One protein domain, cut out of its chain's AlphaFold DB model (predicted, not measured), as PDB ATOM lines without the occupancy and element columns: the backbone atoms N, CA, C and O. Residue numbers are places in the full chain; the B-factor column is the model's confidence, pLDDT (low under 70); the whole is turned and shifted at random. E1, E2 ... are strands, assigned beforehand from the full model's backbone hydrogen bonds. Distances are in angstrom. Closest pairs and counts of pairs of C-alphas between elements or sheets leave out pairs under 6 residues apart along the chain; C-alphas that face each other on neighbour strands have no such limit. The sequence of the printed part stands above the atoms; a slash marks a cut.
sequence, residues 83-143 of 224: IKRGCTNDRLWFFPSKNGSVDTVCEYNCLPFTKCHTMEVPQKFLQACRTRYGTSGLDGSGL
ATOM      1  N   ILE A  83      42.410  48.990  18.546       95.38
ATOM      2  CA  ILE A  83      41.627  48.438  17.444       95.38
ATOM      3  C   ILE A  83      41.108  47.065  17.882       95.38
ATOM      4  O   ILE A  83      41.891  46.168  18.211       95.38
ATOM      5  N   LYS A  84      39.783  46.894  17.902       93.56
ATOM      6  CA  LYS A  84      39.133  45.626  18.242       93.56
ATOM      7  C   LYS A  84      39.451  44.565  17.197       93.56
ATOM      8  O   LYS A  84      39.544  44.856  16.002       93.56
ATOM      9  N   ARG A  85      39.563  43.324  17.667       93.88
ATOM     10  CA  ARG A  85      39.686  42.147  16.809       93.88
ATOM     11  C   ARG A  85      38.332  41.751  16.235       93.88
ATOM     12  O   ARG A  85      37.320  41.899  16.915       93.88
ATOM     13  N   GLY A  86      38.334  41.204  15.021       90.94
ATOM     14  CA  GLY A  86      37.155  40.533  14.471       90.94
ATOM     15  C   GLY A  86      36.821  39.265  15.260       90.94
ATOM     16  O   GLY A  86      37.711  38.654  15.859       90.94
ATOM     17  N   CYS A  87      35.554  38.866  15.260       92.94
ATOM     18  CA  CYS A  87      35.082  37.670  15.955       92.94
ATOM     19  C   CYS A  87      34.997  36.482  15.000       92.94
ATOM     20  O   CYS A  87      34.709  36.641  13.817       92.94
ATOM     21  N   THR A  88      35.226  35.270  15.501       92.25
ATOM     22  CA  THR A  88      34.997  34.063  14.695       92.25
ATOM     23  C   THR A  88      33.512  33.952  14.346       92.25
ATOM     24  O   THR A  88      32.679  33.987  15.255       92.25
ATOM     25  N   ASN A  89      33.187  33.787  13.060       88.25
ATOM     26  CA  ASN A  89      31.813  33.750  12.531       88.25
ATOM     27  C   ASN A  89      30.986  35.017  12.827       88.25
ATOM     28  O   ASN A  89      29.765  34.921  12.931       88.25
ATOM     29  N   ASP A  90      31.641  36.162  13.050       88.12
ATOM     30  CA  ASP A  90      31.003  37.464  13.300       88.12
ATOM     31  C   ASP A  90      30.006  37.483  14.474       88.12
ATOM     32  O   ASP A  90      29.156  38.366  14.593       88.12
ATOM     33  N   ARG A  91      30.128  36.520  15.398       89.69
ATOM     34  CA  ARG A  91      29.241  36.415  16.558       89.69
ATOM     35  C   ARG A  91      29.664  37.362  17.673       89.69
ATOM     36  O   ARG A  91      30.708  37.176  18.309       89.69
ATOM     37  N   LEU A  92      28.810  38.348  17.927       91.19
ATOM     38  CA  LEU A  92      28.964  39.337  18.986       91.19
ATOM     39  C   LEU A  92      28.080  38.999  20.187       91.19
ATOM     40  O   LEU A  92      26.947  38.549  20.044       91.19
ATOM     41  N   TRP A  93      28.601  39.272  21.378       90.38
ATOM     42  CA  TRP A  93      27.850  39.272  22.624       90.38
ATOM     43  C   TRP A  93      27.713  40.698  23.149       90.38
ATOM     44  O   TRP A  93      28.677  41.469  23.148       90.38
ATOM     45  N   PHE A  94      26.515  41.024  23.621       89.19
ATOM     46  CA  PHE A  94      26.126  42.357  24.057       89.19
ATOM     47  C   PHE A  94      26.038  42.401  25.583       89.19
ATOM     48  O   PHE A  94      25.268  41.660  26.195       89.19
ATOM     49  N   PHE A  95      26.823  43.277  26.204       81.00
ATOM     50  CA  PHE A  95      26.731  43.577  27.626       81.00
ATOM     51  C   PHE A  95      25.976  44.891  27.829       81.00
ATOM     52  O   PHE A  95      26.421  45.924  27.322       81.00
ATOM     53  N   PRO A  96      24.867  44.897  28.586       75.38
ATOM     54  CA  PRO A  96      24.258  46.146  29.011       75.38
ATOM     55  C   PRO A  96      25.234  46.883  29.935       75.38
ATOM     56  O   PRO A  96      25.634  46.373  30.984       75.38
ATOM     57  N   SER A  97      25.650  48.078  29.530       68.12
ATOM     58  CA  SER A  97      26.480  48.957  30.345       68.12
ATOM     59  C   SER A  97      25.609  49.757  31.311       68.12
ATOM     60  O   SER A  97      24.457  50.085  31.023       68.12
ATOM     61  N   LYS A  98      26.177  50.133  32.463       65.00
ATOM     62  CA  LYS A  98      25.469  50.875  33.527       65.00
ATOM     63  C   LYS A  98      24.919  52.231  33.067       65.00
ATOM     64  O   LYS A  98      23.992  52.744  33.681       65.00
ATOM     65  N   ASN A  99      25.469  52.788  31.989       67.12
ATOM     66  CA  ASN A  99      25.056  54.074  31.423       67.12
ATOM     67  C   ASN A  99      23.997  53.937  30.312       67.12
ATOM     68  O   ASN A  99      23.731  54.909  29.611       67.12
ATOM     69  N   GLY A 100      23.436  52.740  30.101       65.56
ATOM     70  CA  GLY A 100      22.483  52.469  29.021       65.56
ATOM     71  C   GLY A 100      23.125  52.256  27.644       65.56
ATOM     72  O   GLY A 100      22.410  51.963  26.689       65.56
ATOM     73  N   SER A 101      24.454  52.364  27.523       67.19
ATOM     74  CA  SER A 101      25.185  51.922  26.330       67.19
ATOM     75  C   SER A 101      25.318  50.399  26.310       67.19
ATOM     76  O   SER A 101      25.200  49.737  27.341       67.19
ATOM     77  N   VAL A 102      25.574  49.827  25.138       72.06
ATOM     78  CA  VAL A 102      25.804  48.388  24.995       72.06
ATOM     79  C   VAL A 102      27.247  48.167  24.573       72.06
ATOM     80  O   VAL A 102      27.659  48.613  23.504       72.06
ATOM     81  N   ASP A 103      28.013  47.478  25.413       79.19
ATOM     82  CA  ASP A 103      29.366  47.065  25.065       79.19
ATOM     83  C   ASP A 103      29.325  45.742  24.300       79.19
ATOM     84  O   ASP A 103      28.630  44.800  24.678       79.19
ATOM     85  N   THR A 104      30.099  45.660  23.220       87.31
ATOM     86  CA  THR A 104      30.195  44.471  22.366       87.31
ATOM     87  C   THR A 104      31.556  43.801  22.479       87.31
ATOM     88  O   THR A 104      32.605  44.447  22.341       87.31
ATOM     89  N   VAL A 105      31.524  42.484  22.686       91.12
ATOM     90  CA  VAL A 105      32.684  41.580  22.660       91.12
ATOM     91  C   VAL A 105      32.393  40.375  21.767       91.12
ATOM     92  O   VAL A 105      31.253  40.178  21.350       91.12
ATOM     93  N   CYS A 106      33.387  39.532  21.497       93.25
ATOM     94  CA  CYS A 106      33.138  38.286  20.773       93.25
ATOM     95  C   CYS A 106      32.393  37.266  21.643       93.25
ATOM     96  O   CYS A 106      32.664  37.138  22.835       93.25
ATOM     97  N   GLU A 107      31.474  36.499  21.060       93.25
ATOM     98  CA  GLU A 107      30.728  35.493  21.827       93.25
ATOM     99  C   GLU A 107      31.651  34.376  22.337       93.25
ATOM    100  O   GLU A 107      31.634  34.060  23.526       93.25
ATOM    101  N   TYR A 108      32.508  33.838  21.460       91.75
ATOM    102  CA  TYR A 108      33.390  32.708  21.779       91.75
ATOM    103  C   TYR A 108      34.869  33.055  21.654       91.75
ATOM    104  O   TYR A 108      35.590  32.992  22.643       91.75
ATOM    105  N   ASN A 109      35.320  33.422  20.451       93.62
ATOM    106  CA  ASN A 109      36.730  33.643  20.140       93.62
ATOM    107  C   ASN A 109      36.907  34.840  19.200       93.62
ATOM    108  O   ASN A 109      36.030  35.158  18.392       93.62
ATOM    109  N   CYS A 110      38.073  35.475  19.284       95.06
ATOM    110  CA  CYS A 110      38.505  36.465  18.304       95.06
ATOM    111  C   CYS A 110      39.335  35.801  17.210       95.06
ATOM    112  O   CYS A 110      39.987  34.779  17.436       95.06
ATOM    113  N   LEU A 111      39.375  36.427  16.041       93.50
ATOM    114  CA  LEU A 111      40.310  36.055  14.995       93.50
ATOM    115  C   LEU A 111      41.758  36.278  15.477       93.50
ATOM    116  O   LEU A 111      42.051  37.296  16.127       93.50
ATOM    117  N   PRO A 112      42.683  35.357  15.145       88.62
ATOM    118  CA  PRO A 112      44.093  35.493  15.516       88.62
ATOM    119  C   PRO A 112      44.725  36.737  14.880       88.62
ATOM    120  O   PRO A 112      45.589  37.372  15.485       88.62
ATOM    121  N   PHE A 113      44.213  37.144  13.717       89.94
ATOM    122  CA  PHE A 113      44.661  38.300  12.954       89.94
ATOM    123  C   PHE A 113      43.469  39.185  12.602       89.94
ATOM    124  O   PHE A 113      42.399  38.692  12.248       89.94
ATOM    125  N   THR A 114      43.651  40.500  12.694       92.12
ATOM    126  CA  THR A 114      42.634  41.478  12.284       92.12
ATOM    127  C   THR A 114      43.060  42.092  10.972       92.12
ATOM    128  O   THR A 114      44.158  42.636  10.881       92.12
ATOM    129  N   LYS A 115      42.199  42.004   9.960       92.31
ATOM    130  CA  LYS A 115      42.470  42.575   8.645       92.31
ATOM    131  C   LYS A 115      41.604  43.798   8.399       92.31
ATOM    132  O   LYS A 115      40.443  43.837   8.788       92.31
ATOM    133  N   CYS A 116      42.185  44.775   7.725       93.12
ATOM    134  CA  CYS A 116      41.478  45.879   7.105       93.12
ATOM    135  C   CYS A 116      41.830  45.813   5.622       93.12
ATOM    136  O   CYS A 116      42.964  46.069   5.208       93.12
ATOM    137  N   HIS A 117      40.854  45.343   4.845       90.12
ATOM    138  CA  HIS A 117      41.025  45.002   3.441       90.12
ATOM    139  C   HIS A 117      42.123  43.931   3.234       90.12
ATOM    140  O   HIS A 117      42.072  42.855   3.833       90.12
ATOM    141  N   THR A 118      43.123  44.203   2.398       82.75
ATOM    142  CA  THR A 118      44.250  43.304   2.091       82.75
ATOM    143  C   THR A 118      45.300  43.243   3.201       82.75
ATOM    144  O   THR A 118      46.170  42.373   3.160       82.75
ATOM    145  N   MET A 119      45.235  44.140   4.188       92.06
ATOM    146  CA  MET A 119      46.293  44.334   5.172       92.06
ATOM    147  C   MET A 119      45.937  43.771   6.537       92.06
ATOM    148  O   MET A 119      44.839  43.992   7.045       92.06
ATOM    149  N   GLU A 120      46.903  43.121   7.178       94.69
ATOM    150  CA  GLU A 120      46.821  42.815   8.600       94.69
ATOM    151  C   GLU A 120      47.189  44.045   9.436       94.69
ATOM    152  O   GLU A 120      48.214  44.694   9.217       94.69
ATOM    153  N   VAL A 121      46.342  44.378  10.406       96.06
ATOM    154  CA  VAL A 121      46.584  45.482  11.331       96.06
ATOM    155  C   VAL A 121      47.709  45.087  12.295       96.06
ATOM    156  O   VAL A 121      47.590  44.061  12.966       96.06
ATOM    157  N   PRO A 122      48.775  45.899  12.440       96.00
ATOM    158  CA  PRO A 122      49.887  45.562  13.319       96.00
ATOM    159  C   PRO A 122      49.451  45.330  14.770       96.00
ATOM    160  O   PRO A 122      48.755  46.159  15.359       96.00
ATOM    161  N   GLN A 123      49.963  44.255  15.376       95.00
ATOM    162  CA  GLN A 123      49.627  43.815  16.735       95.00
ATOM    163  C   GLN A 123      49.716  44.927  17.793       95.00
ATOM    164  O   GLN A 123      48.898  44.972  18.707       95.00
ATOM    165  N   LYS A 124      50.663  45.864  17.654       96.56
ATOM    166  CA  LYS A 124      50.833  46.995  18.585       96.56
ATOM    167  C   LYS A 124      49.610  47.914  18.688       96.56
ATOM    168  O   LYS A 124      49.494  48.639  19.667       96.56
ATOM    169  N   PHE A 125      48.716  47.911  17.702       96.94
ATOM    170  CA  PHE A 125      47.488  48.707  17.733       96.94
ATOM    171  C   PHE A 125      46.268  47.906  18.189       96.94
ATOM    172  O   PHE A 125      45.212  48.495  18.415       96.94
ATOM    173  N   LEU A 126      46.392  46.583  18.300       96.19
ATOM    174  CA  LEU A 126      45.270  45.698  18.569       96.19
ATOM    175  C   LEU A 126      44.960  45.606  20.059       96.19
ATOM    176  O   LEU A 126      45.843  45.607  20.914       96.19
ATOM    177  N   GLN A 127      43.676  45.455  20.342       94.88
ATOM    178  CA  GLN A 127      43.179  45.055  21.645       94.88
ATOM    179  C   GLN A 127      43.457  43.560  21.893       94.88
ATOM    180  O   GLN A 127      43.489  42.741  20.961       94.88
ATOM    181  N   ALA A 128      43.596  43.191  23.164       95.12
ATOM    182  CA  ALA A 128      43.468  41.825  23.639       95.12
ATOM    183  C   ALA A 128      42.127  41.237  23.186       95.12
ATOM    184  O   ALA A 128      41.131  41.953  23.001       95.12
ATOM    185  N   CYS A 129      42.088  39.920  23.014       95.00
ATOM    186  CA  CYS A 129      40.847  39.260  22.662       95.00
ATOM    187  C   CYS A 129      39.910  39.286  23.868       95.00
ATOM    188  O   CYS A 129      40.215  38.693  24.898       95.00
ATOM    189  N   ARG A 130      38.778  39.982  23.746       93.38
ATOM    190  CA  ARG A 130      37.741  40.026  24.780       93.38
ATOM    191  C   ARG A 130      36.546  39.217  24.307       93.38
ATOM    192  O   ARG A 130      36.056  39.435  23.197       93.38
ATOM    193  N   THR A 131      36.093  38.298  25.148       94.06
ATOM    194  CA  THR A 131      34.969  37.406  24.873       94.06
ATOM    195  C   THR A 131      34.004  37.376  26.053       94.06
ATOM    196  O   THR A 131      34.299  37.917  27.121       94.06
ATOM    197  N   ARG A 132      32.848  36.722  25.891       91.81
ATOM    198  CA  ARG A 132      31.910  36.498  27.003       91.81
ATOM    199  C   ARG A 132      32.553  35.745  28.178       91.81
ATOM    200  O   ARG A 132      32.151  35.945  29.319       91.81
ATOM    201  N   TYR A 133      33.537  34.893  27.897       92.44
ATOM    202  CA  TYR A 133      34.170  34.008  28.878       92.44
ATOM    203  C   TYR A 133      35.425  34.606  29.525       92.44
ATOM    204  O   TYR A 133      35.951  34.030  30.474       92.44
ATOM    205  N   GLY A 134      35.918  35.746  29.035       91.81
ATOM    206  CA  GLY A 134      37.084  36.412  29.605       91.81
ATOM    207  C   GLY A 134      37.909  37.177  28.579       91.81
ATOM    208  O   GLY A 134      37.480  37.439  27.458       91.81
ATOM    209  N   THR A 135      39.115  37.566  28.984       94.31
ATOM    210  CA  THR A 135      40.090  38.236  28.115       94.31
ATOM    211  C   THR A 135      41.325  37.360  27.961       94.31
ATOM    212  O   THR A 135      41.821  36.825  28.950       94.31
ATOM    213  N   SER A 136      41.829  37.223  26.736       94.38
ATOM    214  CA  SER A 136      43.061  36.498  26.428       94.38
ATOM    215  C   SER A 136      44.050  37.366  25.644       94.38
ATOM    216  O   SER A 136      43.677  38.209  24.820       94.38
ATOM    217  N   GLY A 137      45.341  37.153  25.913       93.12
ATOM    218  CA  GLY A 137      46.426  37.972  25.374       93.12
ATOM    219  C   GLY A 137      46.569  39.323  26.081       93.12
ATOM    220  O   GLY A 137      45.994  39.557  27.141       93.12
ATOM    221  N   LEU A 138      47.367  40.207  25.481       94.44
ATOM    222  CA  LEU A 138      47.656  41.542  26.001       94.44
ATOM    223  C   LEU A 138      47.231  42.610  24.995       94.44
ATOM    224  O   LEU A 138      47.311  42.402  23.782       94.44
ATOM    225  N   ASP A 139      46.789  43.748  25.525       95.94
ATOM    226  CA  ASP A 139      46.560  44.951  24.734       95.94
ATOM    227  C   ASP A 139      47.901  45.447  24.162       95.94
ATOM    228  O   ASP A 139      48.943  45.389  24.821       95.94
ATOM    229  N   GLY A 140      47.882  45.932  22.922       96.00
ATOM    230  CA  GLY A 140      49.013  46.641  22.335       96.00
ATOM    231  C   GLY A 140      49.207  48.036  22.940       96.00
ATOM    232  O   GLY A 140      48.460  48.483  23.808       96.00
ATOM    233  N   SER A 141      50.195  48.777  22.433       96.81
ATOM    234  CA  SER A 141      50.401  50.177  22.820       96.81
ATOM    235  C   SER A 141      49.242  51.089  22.402       96.81
ATOM    236  O   SER A 141      49.046  52.133  23.016       96.81
ATOM    237  N   GLY A 142      48.489  50.721  21.362       96.25
ATOM    238  CA  GLY A 142      47.376  51.501  20.828       96.25
ATOM    239  C   GLY A 142      47.801  52.769  20.083       96.25
ATOM    240  O   GLY A 142      48.986  53.063  19.900       96.25
ATOM    241  N   LEU A 143      46.799  53.503  19.610       96.75
ATOM    242  CA  LEU A 143      46.909  54.837  19.027       96.75
ATOM    243  C   LEU A 143      46.756  55.883  20.138       96.75
ATOM    244  O   LEU A 143      46.014  55.638  21.084       96.75
TER     245      LEU A 143
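Overview. This is residues 83 to 143 of the 224 residues of the protein "Leishmanolysin-like peptidase" of Schistosoma rodhaini (UniProt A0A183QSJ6). Little regular structure is present: a loop-rich domain with two small hairpins, E1-E2 reaching to one end and the long loop of residues 107 to 128 reaching to the other, with the smaller E3-E4 between. The printed part has 61 residues, no named helix and four strands, E1 to E4 in chain order, in two antiparallel two-stranded sheets; it is all strand, with only 16 residues in named elements. It is compact, radius of gyration of the C-alphas 12.1 A, spanning 34 by 25 by 21 A.

Along the chain. E1, residues 92 to 96, begins at C-alpha 92 (28.964, 39.337, 18.986) and is 13.0 A long; E2, 102 to 106, 13.2 A. E3 is residues 129 to 131, 6.5 A; E4, 134 to 136, 6.8 A, ends at C-alpha 136 (43.061, 36.498, 26.428).

Arrangement. Hairpin E1-E2 is antiparallel at 149 degrees, with N 93 and O 105 2.8 A apart. The closest C-alphas of E2 and E3, Cys 106 and Thr 131, are 4.6 A apart. Hairpin E3-E4 is antiparallel at 163 degrees, with N 131 and O 134 2.8 A apart. E4 is apart from E1 and E2.

Size, cuts and confidence. The C-alphas farthest apart, Lys 98 and Thr 118, are 37.4 A apart. The printed part has no cut; the E2 to E3 link is long, 22 residues. Residues 97 to 101 have pLDDT under 70.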